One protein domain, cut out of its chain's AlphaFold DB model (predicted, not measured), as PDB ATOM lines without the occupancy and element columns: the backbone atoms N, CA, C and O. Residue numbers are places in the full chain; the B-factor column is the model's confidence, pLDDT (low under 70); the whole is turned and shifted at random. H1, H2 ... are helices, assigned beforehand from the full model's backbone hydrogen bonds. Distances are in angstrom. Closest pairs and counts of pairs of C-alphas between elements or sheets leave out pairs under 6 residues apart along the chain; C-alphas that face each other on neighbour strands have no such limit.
ATOM      1  N   GLU A   5      -4.932  11.700 -19.115       56.41
ATOM      2  CA  GLU A   5      -5.083  11.241 -20.500       56.41
ATOM      3  C   GLU A   5      -4.464   9.856 -20.723       56.41
ATOM      4  O   GLU A   5      -5.079   8.993 -21.349       56.41
ATOM      5  N   GLU A   6      -3.284   9.602 -20.144       53.16
ATOM      6  CA  GLU A   6      -2.623   8.295 -20.220       53.16
ATOM      7  C   GLU A   6      -3.465   7.211 -19.538       53.16
ATOM      8  O   GLU A   6      -3.646   6.124 -20.084       53.16
ATOM      9  N   ILE A   7      -4.039   7.510 -18.370       58.06
ATOM     10  CA  ILE A   7      -4.914   6.582 -17.641       58.06
ATOM     11  C   ILE A   7      -6.173   6.267 -18.460       58.06
ATOM     12  O   ILE A   7      -6.558   5.102 -18.568       58.06
ATOM     13  N   TYR A   8      -6.787   7.280 -19.075       59.97
ATOM     14  CA  TYR A   8      -8.000   7.109 -19.873       59.97
ATOM     15  C   TYR A   8      -7.758   6.261 -21.132       59.97
ATOM     16  O   TYR A   8      -8.537   5.351 -21.417       59.97
ATOM     17  N   TYR A   9      -6.636   6.483 -21.826       62.03
ATOM     18  CA  TYR A   9      -6.216   5.678 -22.979       62.03
ATOM     19  C   TYR A   9      -6.021   4.193 -22.624       62.03
ATOM     20  O   TYR A   9      -6.433   3.301 -23.368       62.03
ATOM     21  N   TYR A  10      -5.430   3.896 -21.462       56.66
ATOM     22  CA  TYR A  10      -5.262   2.509 -21.019       56.66
ATOM     23  C   TYR A  10      -6.584   1.856 -20.586       56.66
ATOM     24  O   TYR A  10      -6.773   0.657 -20.797       56.66
ATOM     25  N   LEU A  11      -7.518   2.625 -20.019       59.12
ATOM     26  CA  LEU A  11      -8.840   2.136 -19.615       59.12
ATOM     27  C   LEU A  11      -9.784   1.901 -20.802       59.12
ATOM     28  O   LEU A  11     -10.612   0.993 -20.736       59.12
ATOM     29  N   SER A  12      -9.648   2.656 -21.899       57.34
ATOM     30  CA  SER A  12     -10.480   2.481 -23.099       57.34
ATOM     31  C   SER A  12     -10.206   1.177 -23.854       57.34
ATOM     32  O   SER A  12     -11.046   0.742 -24.636       57.34
ATOM     33  N   PHE A  13      -9.050   0.542 -23.627       54.25
ATOM     34  CA  PHE A  13      -8.682  -0.728 -24.264       54.25
ATOM     35  C   PHE A  13      -9.468  -1.929 -23.712       54.25
ATOM     36  O   PHE A  13      -9.604  -2.958 -24.372       54.25
ATOM     37  N   HIS A  14     -10.007  -1.809 -22.500       55.91
ATOM     38  CA  HIS A  14     -10.882  -2.819 -21.927       55.91
ATOM     39  C   HIS A  14     -12.336  -2.416 -22.202       55.91
ATOM     40  O   HIS A  14     -12.733  -1.300 -21.875       55.91
ATOM     41  N   HIS A  15     -13.136  -3.315 -22.790       57.56
ATOM     42  CA  HIS A  15     -14.587  -3.158 -23.000       57.56
ATOM     43  C   HIS A  15     -15.358  -3.128 -21.660       57.56
ATOM     44  O   HIS A  15     -16.190  -3.984 -21.374       57.56
ATOM     45  N   LEU A  16     -15.023  -2.177 -20.793       62.75
ATOM     46  CA  LEU A  16     -15.621  -1.960 -19.485       62.75
ATOM     47  C   LEU A  16     -16.786  -0.984 -19.610       62.75
ATOM     48  O   LEU A  16     -16.768  -0.095 -20.464       62.75
ATOM     49  N   ASN A  17     -17.765  -1.142 -18.719       69.31
ATOM     50  CA  ASN A  17     -18.798  -0.137 -18.497       69.31
ATOM     51  C   ASN A  17     -18.131   1.201 -18.114       69.31
ATOM     52  O   ASN A  17     -17.124   1.212 -17.400       69.31
ATOM     53  N   ASP A  18     -18.671   2.312 -18.603       73.69
ATOM     54  CA  ASP A  18     -18.136   3.652 -18.375       73.69
ATOM     55  C   ASP A  18     -18.118   4.025 -16.884       73.69
ATOM     56  O   ASP A  18     -17.138   4.612 -16.423       73.69
ATOM     57  N   ASP A  19     -19.080   3.535 -16.095       70.88
ATOM     58  CA  ASP A  19     -19.085   3.693 -14.631       70.88
ATOM     59  C   ASP A  19     -17.855   3.044 -13.976       70.88
ATOM     60  O   ASP A  19     -17.219   3.601 -13.079       70.88
ATOM     61  N   VAL A  20     -17.464   1.864 -14.471       72.38
ATOM     62  CA  VAL A  20     -16.294   1.127 -13.973       72.38
ATOM     63  C   VAL A  20     -15.003   1.843 -14.361       72.38
ATOM     64  O   VAL A  20     -14.057   1.871 -13.575       72.38
ATOM     65  N   LYS A  21     -14.947   2.449 -15.553       73.62
ATOM     66  CA  LYS A  21     -13.796   3.266 -15.970       73.62
ATOM     67  C   LYS A  21     -13.654   4.506 -15.089       73.62
ATOM     68  O   LYS A  21     -12.533   4.850 -14.718       73.62
ATOM     69  N   GLN A  22     -14.763   5.152 -14.733       79.19
ATOM     70  CA  GLN A  22     -14.754   6.333 -13.875       79.19
ATOM     71  C   GLN A  22     -14.296   5.999 -12.450       79.19
ATOM     72  O   GLN A  22     -13.404   6.666 -11.923       79.19
ATOM     73  N   ASP A  23     -14.823   4.925 -11.856       80.75
ATOM     74  CA  ASP A  23     -14.404   4.462 -10.525       80.75
ATOM     75  C   ASP A  23     -12.914   4.053 -10.511       80.75
ATOM     76  O   ASP A  23     -12.155   4.406  -9.602       80.75
ATOM     77  N   LEU A  24     -12.442   3.400 -11.583       81.62
ATOM     78  CA  LEU A  24     -11.021   3.100 -11.789       81.62
ATOM     79  C   LEU A  24     -10.151   4.355 -11.850       81.62
ATOM     80  O   LEU A  24      -9.093   4.392 -11.220       81.62
ATOM     81  N   ALA A  25     -10.573   5.367 -12.607       81.69
ATOM     82  CA  ALA A  25      -9.827   6.609 -12.759       81.69
ATOM     83  C   ALA A  25      -9.684   7.348 -11.418       81.69
ATOM     84  O   ALA A  25      -8.580   7.774 -11.072       81.69
ATOM     85  N   ILE A  26     -10.762   7.425 -10.628       83.81
ATOM     86  CA  ILE A  26     -10.748   8.028  -9.284       83.81
ATOM     87  C   ILE A  26      -9.784   7.261  -8.369       83.81
ATOM     88  O   ILE A  26      -8.884   7.857  -7.774       83.81
ATOM     89  N   LYS A  27      -9.883   5.928  -8.327       83.50
ATOM     90  CA  LYS A  27      -9.013   5.082  -7.489       83.50
ATOM     91  C   LYS A  27      -7.542   5.158  -7.878       83.50
ATOM     92  O   LYS A  27      -6.671   5.148  -7.005       83.50
ATOM     93  N   LEU A  28      -7.239   5.228  -9.171       85.38
ATOM     94  CA  LEU A  28      -5.873   5.430  -9.655       85.38
ATOM     95  C   LEU A  28      -5.339   6.799  -9.230       85.38
ATOM     96  O   LEU A  28      -4.200   6.892  -8.770       85.38
ATOM     97  N   TRP A  29      -6.164   7.841  -9.323       84.50
ATOM     98  CA  TRP A  29      -5.794   9.191  -8.918       84.50
ATOM     99  C   TRP A  29      -5.518   9.307  -7.415       84.50
ATOM    100  O   TRP A  29      -4.501   9.877  -7.016       84.50
ATOM    101  N   GLU A  30      -6.372   8.734  -6.569       85.56
ATOM    102  CA  GLU A  30      -6.169   8.704  -5.113       85.56
ATOM    103  C   GLU A  30      -4.870   7.988  -4.734       85.56
ATOM    104  O   GLU A  30      -4.135   8.418  -3.844       85.56
ATOM    105  N   ASN A  31      -4.540   6.919  -5.459       84.62
ATOM    106  CA  ASN A  31      -3.356   6.112  -5.200       84.62
ATOM    107  C   ASN A  31      -2.107   6.572  -5.965       84.62
ATOM    108  O   ASN A  31      -1.061   5.939  -5.815       84.62
ATOM    109  N   ARG A  32      -2.157   7.673  -6.727       85.56
ATOM    110  CA  ARG A  32      -1.035   8.144  -7.567       85.56
ATOM    111  C   ARG A  32       0.266   8.364  -6.793       85.56
ATOM    112  O   ARG A  32       1.340   8.118  -7.322       85.56
ATOM    113  N   ASN A  33       0.177   8.754  -5.522       86.69
ATOM    114  CA  ASN A  33       1.345   8.982  -4.663       86.69
ATOM    115  C   ASN A  33       2.085   7.679  -4.306       86.69
ATOM    116  O   ASN A  33       3.227   7.724  -3.864       86.69
ATOM    117  N   LYS A  34       1.444   6.518  -4.489       86.44
ATOM    118  CA  LYS A  34       2.053   5.193  -4.299       86.44
ATOM    119  C   LYS A  34       2.813   4.716  -5.538       86.44
ATOM    120  O   LYS A  34       3.451   3.666  -5.484       86.44
ATOM    121  N   TYR A  35       2.717   5.433  -6.661       86.00
ATOM    122  CA  TYR A  35       3.483   5.109  -7.856       86.00
ATOM    123  C   TYR A  35       4.962   5.424  -7.624       86.00
ATOM    124  O   TYR A  35       5.326   6.567  -7.356       86.00
ATOM    125  N   ASN A  36       5.812   4.406  -7.765       83.94
ATOM    126  CA  ASN A  36       7.258   4.566  -7.739       83.94
ATOM    127  C   ASN A  36       7.848   4.199  -9.118       83.94
ATOM    128  O   ASN A  36       7.782   3.024  -9.502       83.94
ATOM    129  N   PRO A  37       8.436   5.166  -9.851       82.94
ATOM    130  CA  PRO A  37       9.018   4.927 -11.170       82.94
ATOM    131  C   PRO A  37      10.266   4.035 -11.153       82.94
ATOM    132  O   PRO A  37      10.581   3.442 -12.181       82.94
ATOM    133  N   GLU A  38      10.949   3.894 -10.014       82.50
ATOM    134  CA  GLU A  38      12.118   3.012  -9.881       82.50
ATOM    135  C   GLU A  38      11.728   1.530  -9.802       82.50
ATOM    136  O   GLU A  38      12.503   0.657 -10.182       82.50
ATOM    137  N   ILE A  39      10.508   1.236  -9.335       82.44
ATOM    138  CA  ILE A  39      10.016  -0.137  -9.156       82.44
ATOM    139  C   ILE A  39       9.350  -0.651 -10.436       82.44
ATOM    140  O   ILE A  39       9.520  -1.812 -10.808       82.44
ATOM    141  N   ALA A  40       8.551   0.186 -11.106       80.12
ATOM    142  CA  ALA A  40       7.805  -0.229 -12.287       80.12
ATOM    143  C   ALA A  40       7.458   0.938 -13.221       80.12
ATOM    144  O   ALA A  40       7.250   2.083 -12.811       80.12
ATOM    145  N   LYS A  41       7.292   0.611 -14.508       83.00
ATOM    146  CA  LYS A  41       6.709   1.532 -15.491       83.00
ATOM    147  C   LYS A  41       5.270   1.879 -15.097       83.00
ATOM    148  O   LYS A  41       4.543   1.027 -14.582       83.00
ATOM    149  N   ALA A  42       4.848   3.108 -15.393       76.19
ATOM    150  CA  ALA A  42       3.496   3.589 -15.107       76.19
ATOM    151  C   ALA A  42       2.412   2.669 -15.688       76.19
ATOM    152  O   ALA A  42       1.482   2.301 -14.979       76.19
ATOM    153  N   SER A  43       2.585   2.201 -16.927       72.81
ATOM    154  CA  SER A  43       1.660   1.263 -17.577       72.81
ATOM    155  C   SER A  43       1.510  -0.055 -16.812       72.81
ATOM    156  O   SER A  43       0.398  -0.557 -16.662       72.81
ATOM    157  N   THR A  44       2.601  -0.596 -16.267       75.69
ATOM    158  CA  THR A  44       2.584  -1.814 -15.445       75.69
ATOM    159  C   THR A  44       1.859  -1.585 -14.121       75.69
ATOM    160  O   THR A  44       1.056  -2.420 -13.707       75.69
ATOM    161  N   TRP A  45       2.109  -0.448 -13.470       82.81
ATOM    162  CA  TRP A  45       1.458  -0.082 -12.211       82.81
ATOM    163  C   TRP A  45      -0.051   0.136 -12.391       82.81
ATOM    164  O   TRP A  45      -0.848  -0.440 -11.647       82.81
ATOM    165  N   VAL A  46      -0.446   0.869 -13.436       78.69
ATOM    166  CA  VAL A  46      -1.851   1.066 -13.819       78.69
ATOM    167  C   VAL A  46      -2.505  -0.276 -14.142       78.69
ATOM    168  O   VAL A  46      -3.550  -0.587 -13.584       78.69
ATOM    169  N   SER A  47      -1.866  -1.124 -14.953       72.12
ATOM    170  CA  SER A  47      -2.403  -2.447 -15.309       72.12
ATOM    171  C   SER A  47      -2.630  -3.335 -14.082       72.12
ATOM    172  O   SER A  47      -3.644  -4.029 -13.988       72.12
ATOM    173  N   ALA A  48      -1.710  -3.305 -13.114       76.19
ATOM    174  CA  ALA A  48      -1.847  -4.051 -11.867       76.19
ATOM    175  C   ALA A  48      -3.009  -3.522 -11.010       76.19
ATOM    176  O   ALA A  48      -3.805  -4.312 -10.498       76.19
ATOM    177  N   ALA A  49      -3.142  -2.200 -10.888       79.81
ATOM    178  CA  ALA A  49      -4.235  -1.566 -10.159       79.81
ATOM    179  C   ALA A  49      -5.602  -1.844 -10.808       79.81
ATOM    180  O   ALA A  49      -6.532  -2.249 -10.110       79.81
ATOM    181  N   VAL A  50      -5.693  -1.739 -12.138       74.19
ATOM    182  CA  VAL A  50      -6.895  -2.073 -12.917       74.19
ATOM    183  C   VAL A  50      -7.291  -3.527 -12.689       74.19
ATOM    184  O   VAL A  50      -8.424  -3.808 -12.309       74.19
ATOM    185  N   LYS A  51      -6.349  -4.466 -12.829       69.62
ATOM    186  CA  LYS A  51      -6.611  -5.895 -12.626       69.62
ATOM    187  C   LYS A  51      -7.115  -6.195 -11.213       69.62
ATOM    188  O   LYS A  51      -8.092  -6.923 -11.054       69.62
ATOM    189  N   ASN A  52      -6.478  -5.627 -10.191       76.62
ATOM    190  CA  ASN A  52      -6.883  -5.827  -8.800       76.62
ATOM    191  C   ASN A  52      -8.282  -5.267  -8.528       76.62
ATOM    192  O   ASN A  52      -9.077  -5.895  -7.830       76.62
ATOM    193  N   HIS A  53      -8.600  -4.115  -9.109       76.75
ATOM    194  CA  HIS A  53      -9.899  -3.490  -8.945       76.75
ATOM    195  C   HIS A  53     -11.014  -4.233  -9.702       76.75
ATOM    196  O   HIS A  53     -12.072  -4.467  -9.127       76.75
ATOM    197  N   LEU A  54     -10.760  -4.738 -10.914       68.44
ATOM    198  CA  LEU A  54     -11.690  -5.624 -11.634       68.44
ATOM    199  C   LEU A  54     -11.945  -6.936 -10.878       68.44
ATOM    200  O   LEU A  54     -13.076  -7.423 -10.807       68.44
ATOM    201  N   ILE A  55     -10.910  -7.497 -10.248       68.19
ATOM    202  CA  ILE A  55     -11.058  -8.655  -9.358       68.19
ATOM    203  C   ILE A  55     -11.918  -8.288  -8.139       68.19
ATOM    204  O   ILE A  55     -12.734  -9.094  -7.704       68.19
ATOM    205  N   SER A  56     -11.775  -7.078  -7.597       71.94
ATOM    206  CA  SER A  56     -12.607  -6.598  -6.490       71.94
ATOM    207  C   SER A  56     -14.073  -6.444  -6.902       71.94
ATOM    208  O   SER A  56     -14.946  -6.989  -6.231       71.94
ATOM    209  N   ILE A  57     -14.352  -5.775  -8.027       68.12
ATOM    210  CA  ILE A  57     -15.714  -5.608  -8.559       68.12
ATOM    211  C   ILE A  57     -16.363  -6.971  -8.803       68.12
ATOM    212  O   ILE A  57     -17.459  -7.224  -8.315       68.12
ATOM    213  N   SER A  58     -15.663  -7.894  -9.471       61.12
ATOM    214  CA  SER A  58     -16.204  -9.234  -9.756       61.12
ATOM    215  C   SER A  58     -16.474 -10.081  -8.503       61.12
ATOM    216  O   SER A  58     -17.255 -11.033  -8.558       61.12
ATOM    217  N   ARG A  59     -15.855  -9.744  -7.363       63.22
ATOM    218  CA  ARG A  59     -16.095 -10.391  -6.064       63.22
ATOM    219  C   ARG A  59     -17.229  -9.761  -5.258       63.22
ATOM    220  O   ARG A  59     -17.742 -10.433  -4.368       63.22
ATOM    221  N   THR A  60     -17.613  -8.518  -5.546       61.44
ATOM    222  CA  THR A  60     -18.631  -7.799  -4.766       61.44
ATOM    223  C   THR A  60     -20.028  -8.304  -5.144       61.44
ATOM    224  O   THR A  60     -20.308  -8.578  -6.314       61.44
TER     225      THR A  60
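AT A GLANCE: This is residues 5 to 60 of the 216 residues of an uncharacterized protein of uncultured Sulfurovum sp (UniProt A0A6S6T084). Three helices are set in a loose triangle: the short H1 folds back on H2 as a helical hairpin, and the longer H3 crosses H2 steeply at 56 degrees. The long link of residues 31 to 41 loops round from H2 to H3, and its Glu 38 and the last printed residue, Thr 60, lie at opposite ends of the longest axis. The printed part has 56 residues with three named helices in the order H1, H2, H3, no named strand, and the class all helix. It is compact, with a radius of gyration of the C-alphas of 11.0 A and spans of 32 by 24 by 17 A.

IN THESE COORDINATES: H1 is residues 5 to 12, 10.6 A from first to last C-alpha, beginning at C-alpha 5 at (-5.083, 11.241, -20.500). H2 is residues 18 to 30, 18.6 A long, beginning at C-alpha 18 at (-18.136, 3.652, -18.375). H3 is residues 42 to 59, 25.7 A long, ending at C-alpha 59 at (-16.095, -10.391, -6.064).

HOW THE PARTS SIT: H1 and H2 form a hairpin and touch, H2 with residues 21 to 25 alone. Their closest C-alphas, those of Leu 11 and Lys 21, are 6.3 A apart. They run opposite ways at a steep tilt of 38 degrees. H2 with residues 24 to 28 alone touches H3 with residues 46 to 53 alone. Their closest C-alphas are those of Leu 24 and Val 50, 6.7 A. They run opposite ways at a steep tilt of 56 degrees. H1 and H3 are close but not clearly touching, with the closest C-alphas, those of Ile 7 and Val 46, 7.4 A apart. In H1, H2 and H3 every O i to N i+4 pair is within hydrogen-bond range.

THE WHOLE: The C-alphas farthest apart, those of Glu 38 and Thr 60, are 33.0 A apart. The printed part has no cut. The link from H1 to H2 is tight, and the 11-residue link from H2 to H3 is long. The mean pLDDT of the printed part is 73.2, with residues 5 to 17, 51, 54 to 55 and 57 to 60 under 70.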